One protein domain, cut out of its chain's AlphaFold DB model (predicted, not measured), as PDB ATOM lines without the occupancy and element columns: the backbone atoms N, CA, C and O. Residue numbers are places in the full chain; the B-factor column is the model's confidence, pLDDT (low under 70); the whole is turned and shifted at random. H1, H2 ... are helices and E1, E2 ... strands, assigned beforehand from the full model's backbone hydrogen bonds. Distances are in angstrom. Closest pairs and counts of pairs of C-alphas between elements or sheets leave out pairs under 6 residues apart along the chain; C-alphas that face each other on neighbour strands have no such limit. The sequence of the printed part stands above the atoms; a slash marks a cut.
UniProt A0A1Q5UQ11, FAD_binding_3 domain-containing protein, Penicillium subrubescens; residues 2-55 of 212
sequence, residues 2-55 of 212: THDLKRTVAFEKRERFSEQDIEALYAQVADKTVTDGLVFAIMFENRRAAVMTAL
ATOM      1  N   THR A   2      63.486 -20.083 -60.839       69.56
ATOM      2  CA  THR A   2      64.217 -18.810 -60.995       69.56
ATOM      3  C   THR A   2      63.628 -17.802 -60.011       69.56
ATOM      4  O   THR A   2      62.419 -17.802 -59.793       69.56
ATOM      5  N   HIS A   3      64.472 -16.983 -59.394       74.56
ATOM      6  CA  HIS A   3      64.079 -15.957 -58.431       74.56
ATOM      7  C   HIS A   3      64.686 -14.621 -58.862       74.56
ATOM      8  O   HIS A   3      65.849 -14.579 -59.258       74.56
ATOM      9  N   ASP A   4      63.894 -13.551 -58.802       76.12
ATOM     10  CA  ASP A   4      64.371 -12.194 -59.071       76.12
ATOM     11  C   ASP A   4      65.147 -11.672 -57.854       76.12
ATOM     12  O   ASP A   4      64.597 -11.593 -56.756       76.12
ATOM     13  N   LEU A   5      66.413 -11.295 -58.057       78.19
ATOM     14  CA  LEU A   5      67.288 -10.762 -57.009       78.19
ATOM     15  C   LEU A   5      66.853  -9.375 -56.502       78.19
ATOM     16  O   LEU A   5      67.388  -8.916 -55.491       78.19
ATOM     17  N   LYS A   6      65.923  -8.692 -57.188       80.50
ATOM     18  CA  LYS A   6      65.404  -7.349 -56.850       80.50
ATOM     19  C   LYS A   6      66.481  -6.264 -56.712       80.50
ATOM     20  O   LYS A   6      66.239  -5.215 -56.117       80.50
ATOM     21  N   ARG A   7      67.674  -6.505 -57.255       80.69
ATOM     22  CA  ARG A   7      68.810  -5.578 -57.256       80.69
ATOM     23  C   ARG A   7      69.610  -5.729 -58.541       80.69
ATOM     24  O   ARG A   7      69.746  -6.834 -59.060       80.69
ATOM     25  N   THR A   8      70.190  -4.632 -59.013       74.75
ATOM     26  CA  THR A   8      71.158  -4.657 -60.114       74.75
ATOM     27  C   THR A   8      72.528  -5.064 -59.579       74.75
ATOM     28  O   THR A   8      72.999  -4.529 -58.575       74.75
ATOM     29  N   VAL A   9      73.175  -6.005 -60.260       75.00
ATOM     30  CA  VAL A   9      74.547  -6.434 -59.972       75.00
ATOM     31  C   VAL A   9      75.457  -5.851 -61.050       75.00
ATOM     32  O   VAL A   9      75.124  -5.894 -62.233       75.00
ATOM     33  N   ALA A  10      76.593  -5.277 -60.652       74.50
ATOM     34  CA  ALA A  10      77.588  -4.786 -61.603       74.50
ATOM     35  C   ALA A  10      78.175  -5.953 -62.412       74.50
ATOM     36  O   ALA A  10      78.496  -6.983 -61.831       74.50
ATOM     37  N   PHE A  11      78.380  -5.769 -63.719       67.12
ATOM     38  CA  PHE A  11      78.877  -6.812 -64.631       67.12
ATOM     39  C   PHE A  11      80.179  -7.489 -64.158       67.12
ATOM     40  O   PHE A  11      80.376  -8.687 -64.333       67.12
ATOM     41  N   GLU A  12      81.065  -6.732 -63.511       75.69
ATOM     42  CA  GLU A  12      82.345  -7.230 -62.991       75.69
ATOM     43  C   GLU A  12      82.183  -8.177 -61.788       75.69
ATOM     44  O   GLU A  12      83.085  -8.958 -61.472       75.69
ATOM     45  N   LYS A  13      81.034  -8.127 -61.104       79.06
ATOM     46  CA  LYS A  13      80.748  -8.948 -59.929       79.06
ATOM     47  C   LYS A  13      80.038 -10.226 -60.345       79.06
ATOM     48  O   LYS A  13      78.887 -10.218 -60.767       79.06
ATOM     49  N   ARG A  14      80.710 -11.355 -60.130       77.88
ATOM     50  CA  ARG A  14      80.087 -12.677 -60.243       77.88
ATOM     51  C   ARG A  14      79.430 -13.039 -58.922       77.88
ATOM     52  O   ARG A  14      80.126 -13.391 -57.970       77.88
ATOM     53  N   GLU A  15      78.104 -12.987 -58.883       83.25
ATOM     54  CA  GLU A  15      77.343 -13.515 -57.750       83.25
ATOM     55  C   GLU A  15      77.602 -15.019 -57.613       83.25
ATOM     56  O   GLU A  15      77.524 -15.791 -58.577       83.25
ATOM     57  N   ARG A  16      77.955 -15.424 -56.396       85.88
ATOM     58  CA  ARG A  16      78.122 -16.820 -56.010       85.88
ATOM     59  C   ARG A  16      77.091 -17.117 -54.943       85.88
ATOM     60  O   ARG A  16      76.962 -16.355 -53.994       85.88
ATOM     61  N   PHE A  17      76.391 -18.223 -55.123       89.50
ATOM     62  CA  PHE A  17      75.386 -18.688 -54.186       89.50
ATOM     63  C   PHE A  17      75.971 -19.833 -53.376       89.50
ATOM     64  O   PHE A  17      76.615 -20.733 -53.925       89.50
ATOM     65  N   SER A  18      75.783 -19.741 -52.070       92.19
ATOM     66  CA  SER A  18      76.153 -20.767 -51.110       92.19
ATOM     67  C   SER A  18      75.152 -21.922 -51.132       92.19
ATOM     68  O   SER A  18      74.053 -21.814 -51.679       92.19
ATOM     69  N   GLU A  19      75.505 -23.031 -50.486       91.69
ATOM     70  CA  GLU A  19      74.543 -24.108 -50.242       91.69
ATOM     71  C   GLU A  19      73.359 -23.624 -49.397       91.69
ATOM     72  O   GLU A  19      72.229 -24.030 -49.655       91.69
ATOM     73  N   GLN A  20      73.579 -22.696 -48.455       93.00
ATOM     74  CA  GLN A  20      72.489 -22.125 -47.662       93.00
ATOM     75  C   GLN A  20      71.483 -21.356 -48.531       93.00
ATOM     76  O   GLN A  20      70.280 -21.460 -48.296       93.00
ATOM     77  N   ASP A  21      71.947 -20.632 -49.555       91.81
ATOM     78  CA  ASP A  21      71.061 -19.925 -50.493       91.81
ATOM     79  C   ASP A  21      70.198 -20.906 -51.297       91.81
ATOM     80  O   ASP A  21      69.006 -20.672 -51.514       91.81
ATOM     81  N   ILE A  22      70.788 -22.038 -51.702       91.75
ATOM     82  CA  ILE A  22      70.082 -23.112 -52.408       91.75
ATOM     83  C   ILE A  22      68.999 -23.714 -51.506       91.75
ATOM     84  O   ILE A  22      67.852 -23.836 -51.940       91.75
ATOM     85  N   GLU A  23      69.340 -24.063 -50.263       92.25
ATOM     86  CA  GLU A  23      68.402 -24.643 -49.291       92.25
ATOM     87  C   GLU A  23      67.253 -23.673 -48.961       92.25
ATOM     88  O   GLU A  23      66.085 -24.067 -48.930       92.25
ATOM     89  N   ALA A  24      67.552 -22.380 -48.802       91.50
ATOM     90  CA  ALA A  24      66.543 -21.351 -48.547       91.50
ATOM     91  C   ALA A  24      65.568 -21.167 -49.724       91.50
ATOM     92  O   ALA A  24      64.371 -20.940 -49.517       91.50
ATOM     93  N   LEU A  25      66.059 -21.260 -50.964       88.69
ATOM     94  CA  LEU A  25      65.207 -21.215 -52.153       88.69
ATOM     95  C   LEU A  25      64.367 -22.493 -52.280       88.69
ATOM     96  O   LEU A  25      63.177 -22.424 -52.588       88.69
ATOM     97  N   TYR A  26      64.976 -23.647 -52.012       89.81
ATOM     98  CA  TYR A  26      64.311 -24.947 -52.023       89.81
ATOM     99  C   TYR A  26      63.144 -25.008 -51.030       89.81
ATOM    100  O   TYR A  26      62.050 -25.432 -51.409       89.81
ATOM    101  N   ALA A  27      63.335 -24.530 -49.798       91.00
ATOM    102  CA  ALA A  27      62.305 -24.559 -48.760       91.00
ATOM    103  C   ALA A  27      60.993 -23.870 -49.191       91.00
ATOM    104  O   ALA A  27      59.915 -24.264 -48.754       91.00
ATOM    105  N   GLN A  28      61.061 -22.886 -50.096       89.69
ATOM    106  CA  GLN A  28      59.887 -22.173 -50.622       89.69
ATOM    107  C   GLN A  28      59.032 -23.017 -51.579       89.69
ATOM    108  O   GLN A  28      57.885 -22.660 -51.859       89.69
ATOM    109  N   VAL A  29      59.589 -24.099 -52.126       89.50
ATOM    110  CA  VAL A  29      58.930 -24.952 -53.128       89.50
ATOM    111  C   VAL A  29      58.910 -26.430 -52.764       89.50
ATOM    112  O   VAL A  29      58.399 -27.225 -53.548       89.50
ATOM    113  N   ALA A  30      59.433 -26.812 -51.601       92.62
ATOM    114  CA  ALA A  30      59.521 -28.202 -51.156       92.62
ATOM    115  C   ALA A  30      58.162 -28.933 -51.205       92.62
ATOM    116  O   ALA A  30      58.089 -30.096 -51.604       92.62
ATOM    117  N   ASP A  31      57.080 -28.226 -50.875       93.25
ATOM    118  CA  ASP A  31      55.700 -28.724 -50.849       93.25
ATOM    119  C   ASP A  31      55.032 -28.812 -52.233       93.25
ATOM    120  O   ASP A  31      53.907 -29.297 -52.354       93.25
ATOM    121  N   LYS A  32      55.680 -28.318 -53.294       91.00
ATOM    122  CA  LYS A  32      55.066 -28.235 -54.622       91.00
ATOM    123  C   LYS A  32      55.037 -29.609 -55.283       91.00
ATOM    124  O   LYS A  32      56.075 -30.235 -55.500       91.00
ATOM    125  N   THR A  33      53.837 -30.051 -55.651       93.31
ATOM    126  CA  THR A  33      53.626 -31.257 -56.457       93.31
ATOM    127  C   THR A  33      54.211 -31.065 -57.852       93.31
ATOM    128  O   THR A  33      53.871 -30.105 -58.547       93.31
ATOM    129  N   VAL A  34      55.087 -31.982 -58.259       90.06
ATOM    130  CA  VAL A  34      55.690 -32.006 -59.599       90.06
ATOM    131  C   VAL A  34      54.866 -32.894 -60.527       90.06
ATOM    132  O   VAL A  34      54.558 -32.504 -61.651       90.06
ATOM    133  N   THR A  35      54.487 -34.075 -60.044       92.62
ATOM    134  CA  THR A  35      53.582 -35.018 -60.712       92.62
ATOM    135  C   THR A  35      52.851 -35.853 -59.659       92.62
ATOM    136  O   THR A  35      53.119 -35.708 -58.463       92.62
ATOM    137  N   ASP A  36      51.916 -36.701 -60.077       92.38
ATOM    138  CA  ASP A  36      51.093 -37.499 -59.173       92.38
ATOM    139  C   ASP A  36      51.970 -38.348 -58.239       92.38
ATOM    140  O   ASP A  36      52.802 -39.143 -58.677       92.38
ATOM    141  N   GLY A  37      51.812 -38.141 -56.928       91.06
ATOM    142  CA  GLY A  37      52.583 -38.837 -55.892       91.06
ATOM    143  C   GLY A  37      54.024 -38.349 -55.687       91.06
ATOM    144  O   GLY A  37      54.729 -38.925 -54.861       91.06
ATOM    145  N   LEU A  38      54.471 -37.295 -56.382       94.25
ATOM    146  CA  LEU A  38      55.830 -36.762 -56.264       94.25
ATOM    147  C   LEU A  38      55.827 -35.261 -55.952       94.25
ATOM    148  O   LEU A  38      55.417 -34.429 -56.766       94.25
ATOM    149  N   VAL A  39      56.367 -34.911 -54.785       95.44
ATOM    150  CA  VAL A  39      56.636 -33.523 -54.388       95.44
ATOM    151  C   VAL A  39      58.096 -33.156 -54.630       95.44
ATOM    152  O   VAL A  39      58.979 -34.019 -54.651       95.44
ATOM    153  N   PHE A  40      58.359 -31.860 -54.787       93.50
ATOM    154  CA  PHE A  40      59.705 -31.349 -55.036       93.50
ATOM    155  C   PHE A  40      60.691 -31.717 -53.915       93.50
ATOM    156  O   PHE A  40      61.864 -31.955 -54.203       93.50
ATOM    157  N   ALA A  41      60.220 -31.843 -52.667       94.62
ATOM    158  CA  ALA A  41      61.037 -32.282 -51.535       94.62
ATOM    159  C   ALA A  41      61.746 -33.618 -51.774       94.62
ATOM    160  O   ALA A  41      62.965 -33.704 -51.656       94.62
ATOM    161  N   ILE A  42      61.004 -34.627 -52.234       94.12
ATOM    162  CA  ILE A  42      61.543 -35.966 -52.501       94.12
ATOM    163  C   ILE A  42      62.617 -35.906 -53.597       94.12
ATOM    164  O   ILE A  42      63.659 -36.556 -53.495       94.12
ATOM    165  N   MET A  43      62.392 -35.109 -54.649       92.56
ATOM    166  CA  MET A  43      63.378 -34.930 -55.722       92.56
ATOM    167  C   MET A  43      64.659 -34.272 -55.215       92.56
ATOM    168  O   MET A  43      65.756 -34.661 -55.615       92.56
ATOM    169  N   PHE A  44      64.517 -33.263 -54.359       92.75
ATOM    170  CA  PHE A  44      65.647 -32.524 -53.827       92.75
ATOM    171  C   PHE A  44      66.448 -33.359 -52.822       92.75
ATOM    172  O   PHE A  44      67.674 -33.341 -52.870       92.75
ATOM    173  N   GLU A  45      65.801 -34.160 -51.975       93.69
ATOM    174  CA  GLU A  45      66.473 -35.109 -51.072       93.69
ATOM    175  C   GLU A  45      67.301 -36.156 -51.832       93.69
ATOM    176  O   GLU A  45      68.406 -36.495 -51.417       93.69
ATOM    177  N   ASN A  46      66.811 -36.619 -52.987       94.44
ATOM    178  CA  ASN A  46      67.473 -37.636 -53.814       94.44
ATOM    179  C   ASN A  46      68.356 -37.045 -54.933       94.44
ATOM    180  O   ASN A  46      68.760 -37.750 -55.865       94.44
ATOM    181  N   ARG A  47      68.644 -35.738 -54.889       93.38
ATOM    182  CA  ARG A  47      69.406 -35.050 -55.939       93.38
ATOM    183  C   ARG A  47      70.854 -35.541 -56.003       93.38
ATOM    184  O   ARG A  47      71.490 -35.791 -54.988       93.38
ATOM    185  N   ARG A  48      71.425 -35.569 -57.212       95.44
ATOM    186  CA  ARG A  48      72.881 -35.737 -57.398       95.44
ATOM    187  C   ARG A  48      73.647 -34.425 -57.251       95.44
ATOM    188  O   ARG A  48      74.778 -34.424 -56.786       95.44
ATOM    189  N   ALA A  49      73.042 -33.326 -57.690       91.75
ATOM    190  CA  ALA A  49      73.608 -31.988 -57.608       91.75
ATOM    191  C   ALA A  49      72.482 -30.948 -57.587       91.75
ATOM    192  O   ALA A  49      71.433 -31.151 -58.204       91.75
ATOM    193  N   ALA A  50      72.727 -29.824 -56.919       90.94
ATOM    194  CA  ALA A  50      71.946 -28.603 -57.059       90.94
ATOM    195  C   ALA A  50      72.908 -27.431 -57.227       90.94
ATOM    196  O   ALA A  50      73.907 -27.335 -56.521       90.94
ATOM    197  N   VAL A  51      72.602 -26.555 -58.180       90.50
ATOM    198  CA  VAL A  51      73.379 -25.346 -58.448       90.50
ATOM    199  C   VAL A  51      72.405 -24.191 -58.572       90.50
ATOM    200  O   VAL A  51      71.377 -24.306 -59.244       90.50
ATOM    201  N   MET A  52      72.748 -23.076 -57.941       89.94
ATOM    202  CA  MET A  52      72.071 -21.804 -58.134       89.94
ATOM    203  C   MET A  52      73.000 -20.870 -58.903       89.94
ATOM    204  O   MET A  52      74.160 -20.679 -58.538       89.94
ATOM    205  N   THR A  53      72.479 -20.317 -59.994       88.00
ATOM    206  CA  THR A  53      73.234 -19.478 -60.924       88.00
ATOM    207  C   THR A  53      72.464 -18.192 -61.166       88.00
ATOM    208  O   THR A  53      71.255 -18.228 -61.405       88.00
ATOM    209  N   ALA A  54      73.168 -17.062 -61.136       86.44
ATOM    210  CA  ALA A  54      72.601 -15.786 -61.540       86.44
ATOM    211  C   ALA A  54      72.331 -15.821 -63.048       86.44
ATOM    212  O   ALA A  54      73.231 -16.089 -63.846       86.44
ATOM    213  N   LEU A  55      71.083 -15.567 -63.433       85.81
ATOM    214  CA  LEU A  55      70.726 -15.381 -64.832       85.81
ATOM    215  C   LEU A  55      70.933 -13.908 -65.169       85.81
ATOM    216  O   LEU A  55      70.175 -13.046 -64.743       85.81
TER     217      LEU A  55
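Overview. This is residues 2 to 55 of the 212 residues of the protein "FAD_binding_3 domain-containing protein" of Penicillium subrubescens (UniProt A0A1Q5UQ11). This is a loose fold with little regular structure: a long stretch with no named element, residues 2 to 18, leads into two short helices, H1 and H2, running opposite ways, with E1 in the turn between them. Of 54 printed residues, 18 are in named elements, in the order H1, E1, H2; the class is mostly helix. The radius of gyration of the C-alphas is 13.5 A and the spans are 44 by 22 by 15 A, only just a rod.

Arrangement. After residues 2 to 18 comes H1, residues 19 to 27. It is apart from E1, residues 33 to 35, which pairs with no named strand but is antiparallel to residues 38 to 39. The closest C-alphas of E1 and H2, residues 40 to 45, are those of Val 34 and Phe 40, 6.1 A apart. H1 and H2 are close but not clearly touching, the closest C-alphas, of Tyr 26 and Phe 44, being 7.9 A apart. They run opposite ways at a shallow tilt of 33 degrees, only just short of steep. In H1 and H2 every O i to N i+4 pair is within hydrogen-bond range.

Along the chain. H1, 12.3 A long, begins at C-alpha 19 (74.543, -24.108, -50.242). E1 measures 5.7 A. H2, 8.7 A long, ends at C-alpha 45 (66.473, -35.109, -51.072).

Size, cuts and confidence. The C-alphas farthest apart, of Glu 12 and Gly 37, are 44.0 A apart. The printed part has no cut, and both links are tight. Residues 2 and 11 have pLDDT under 70.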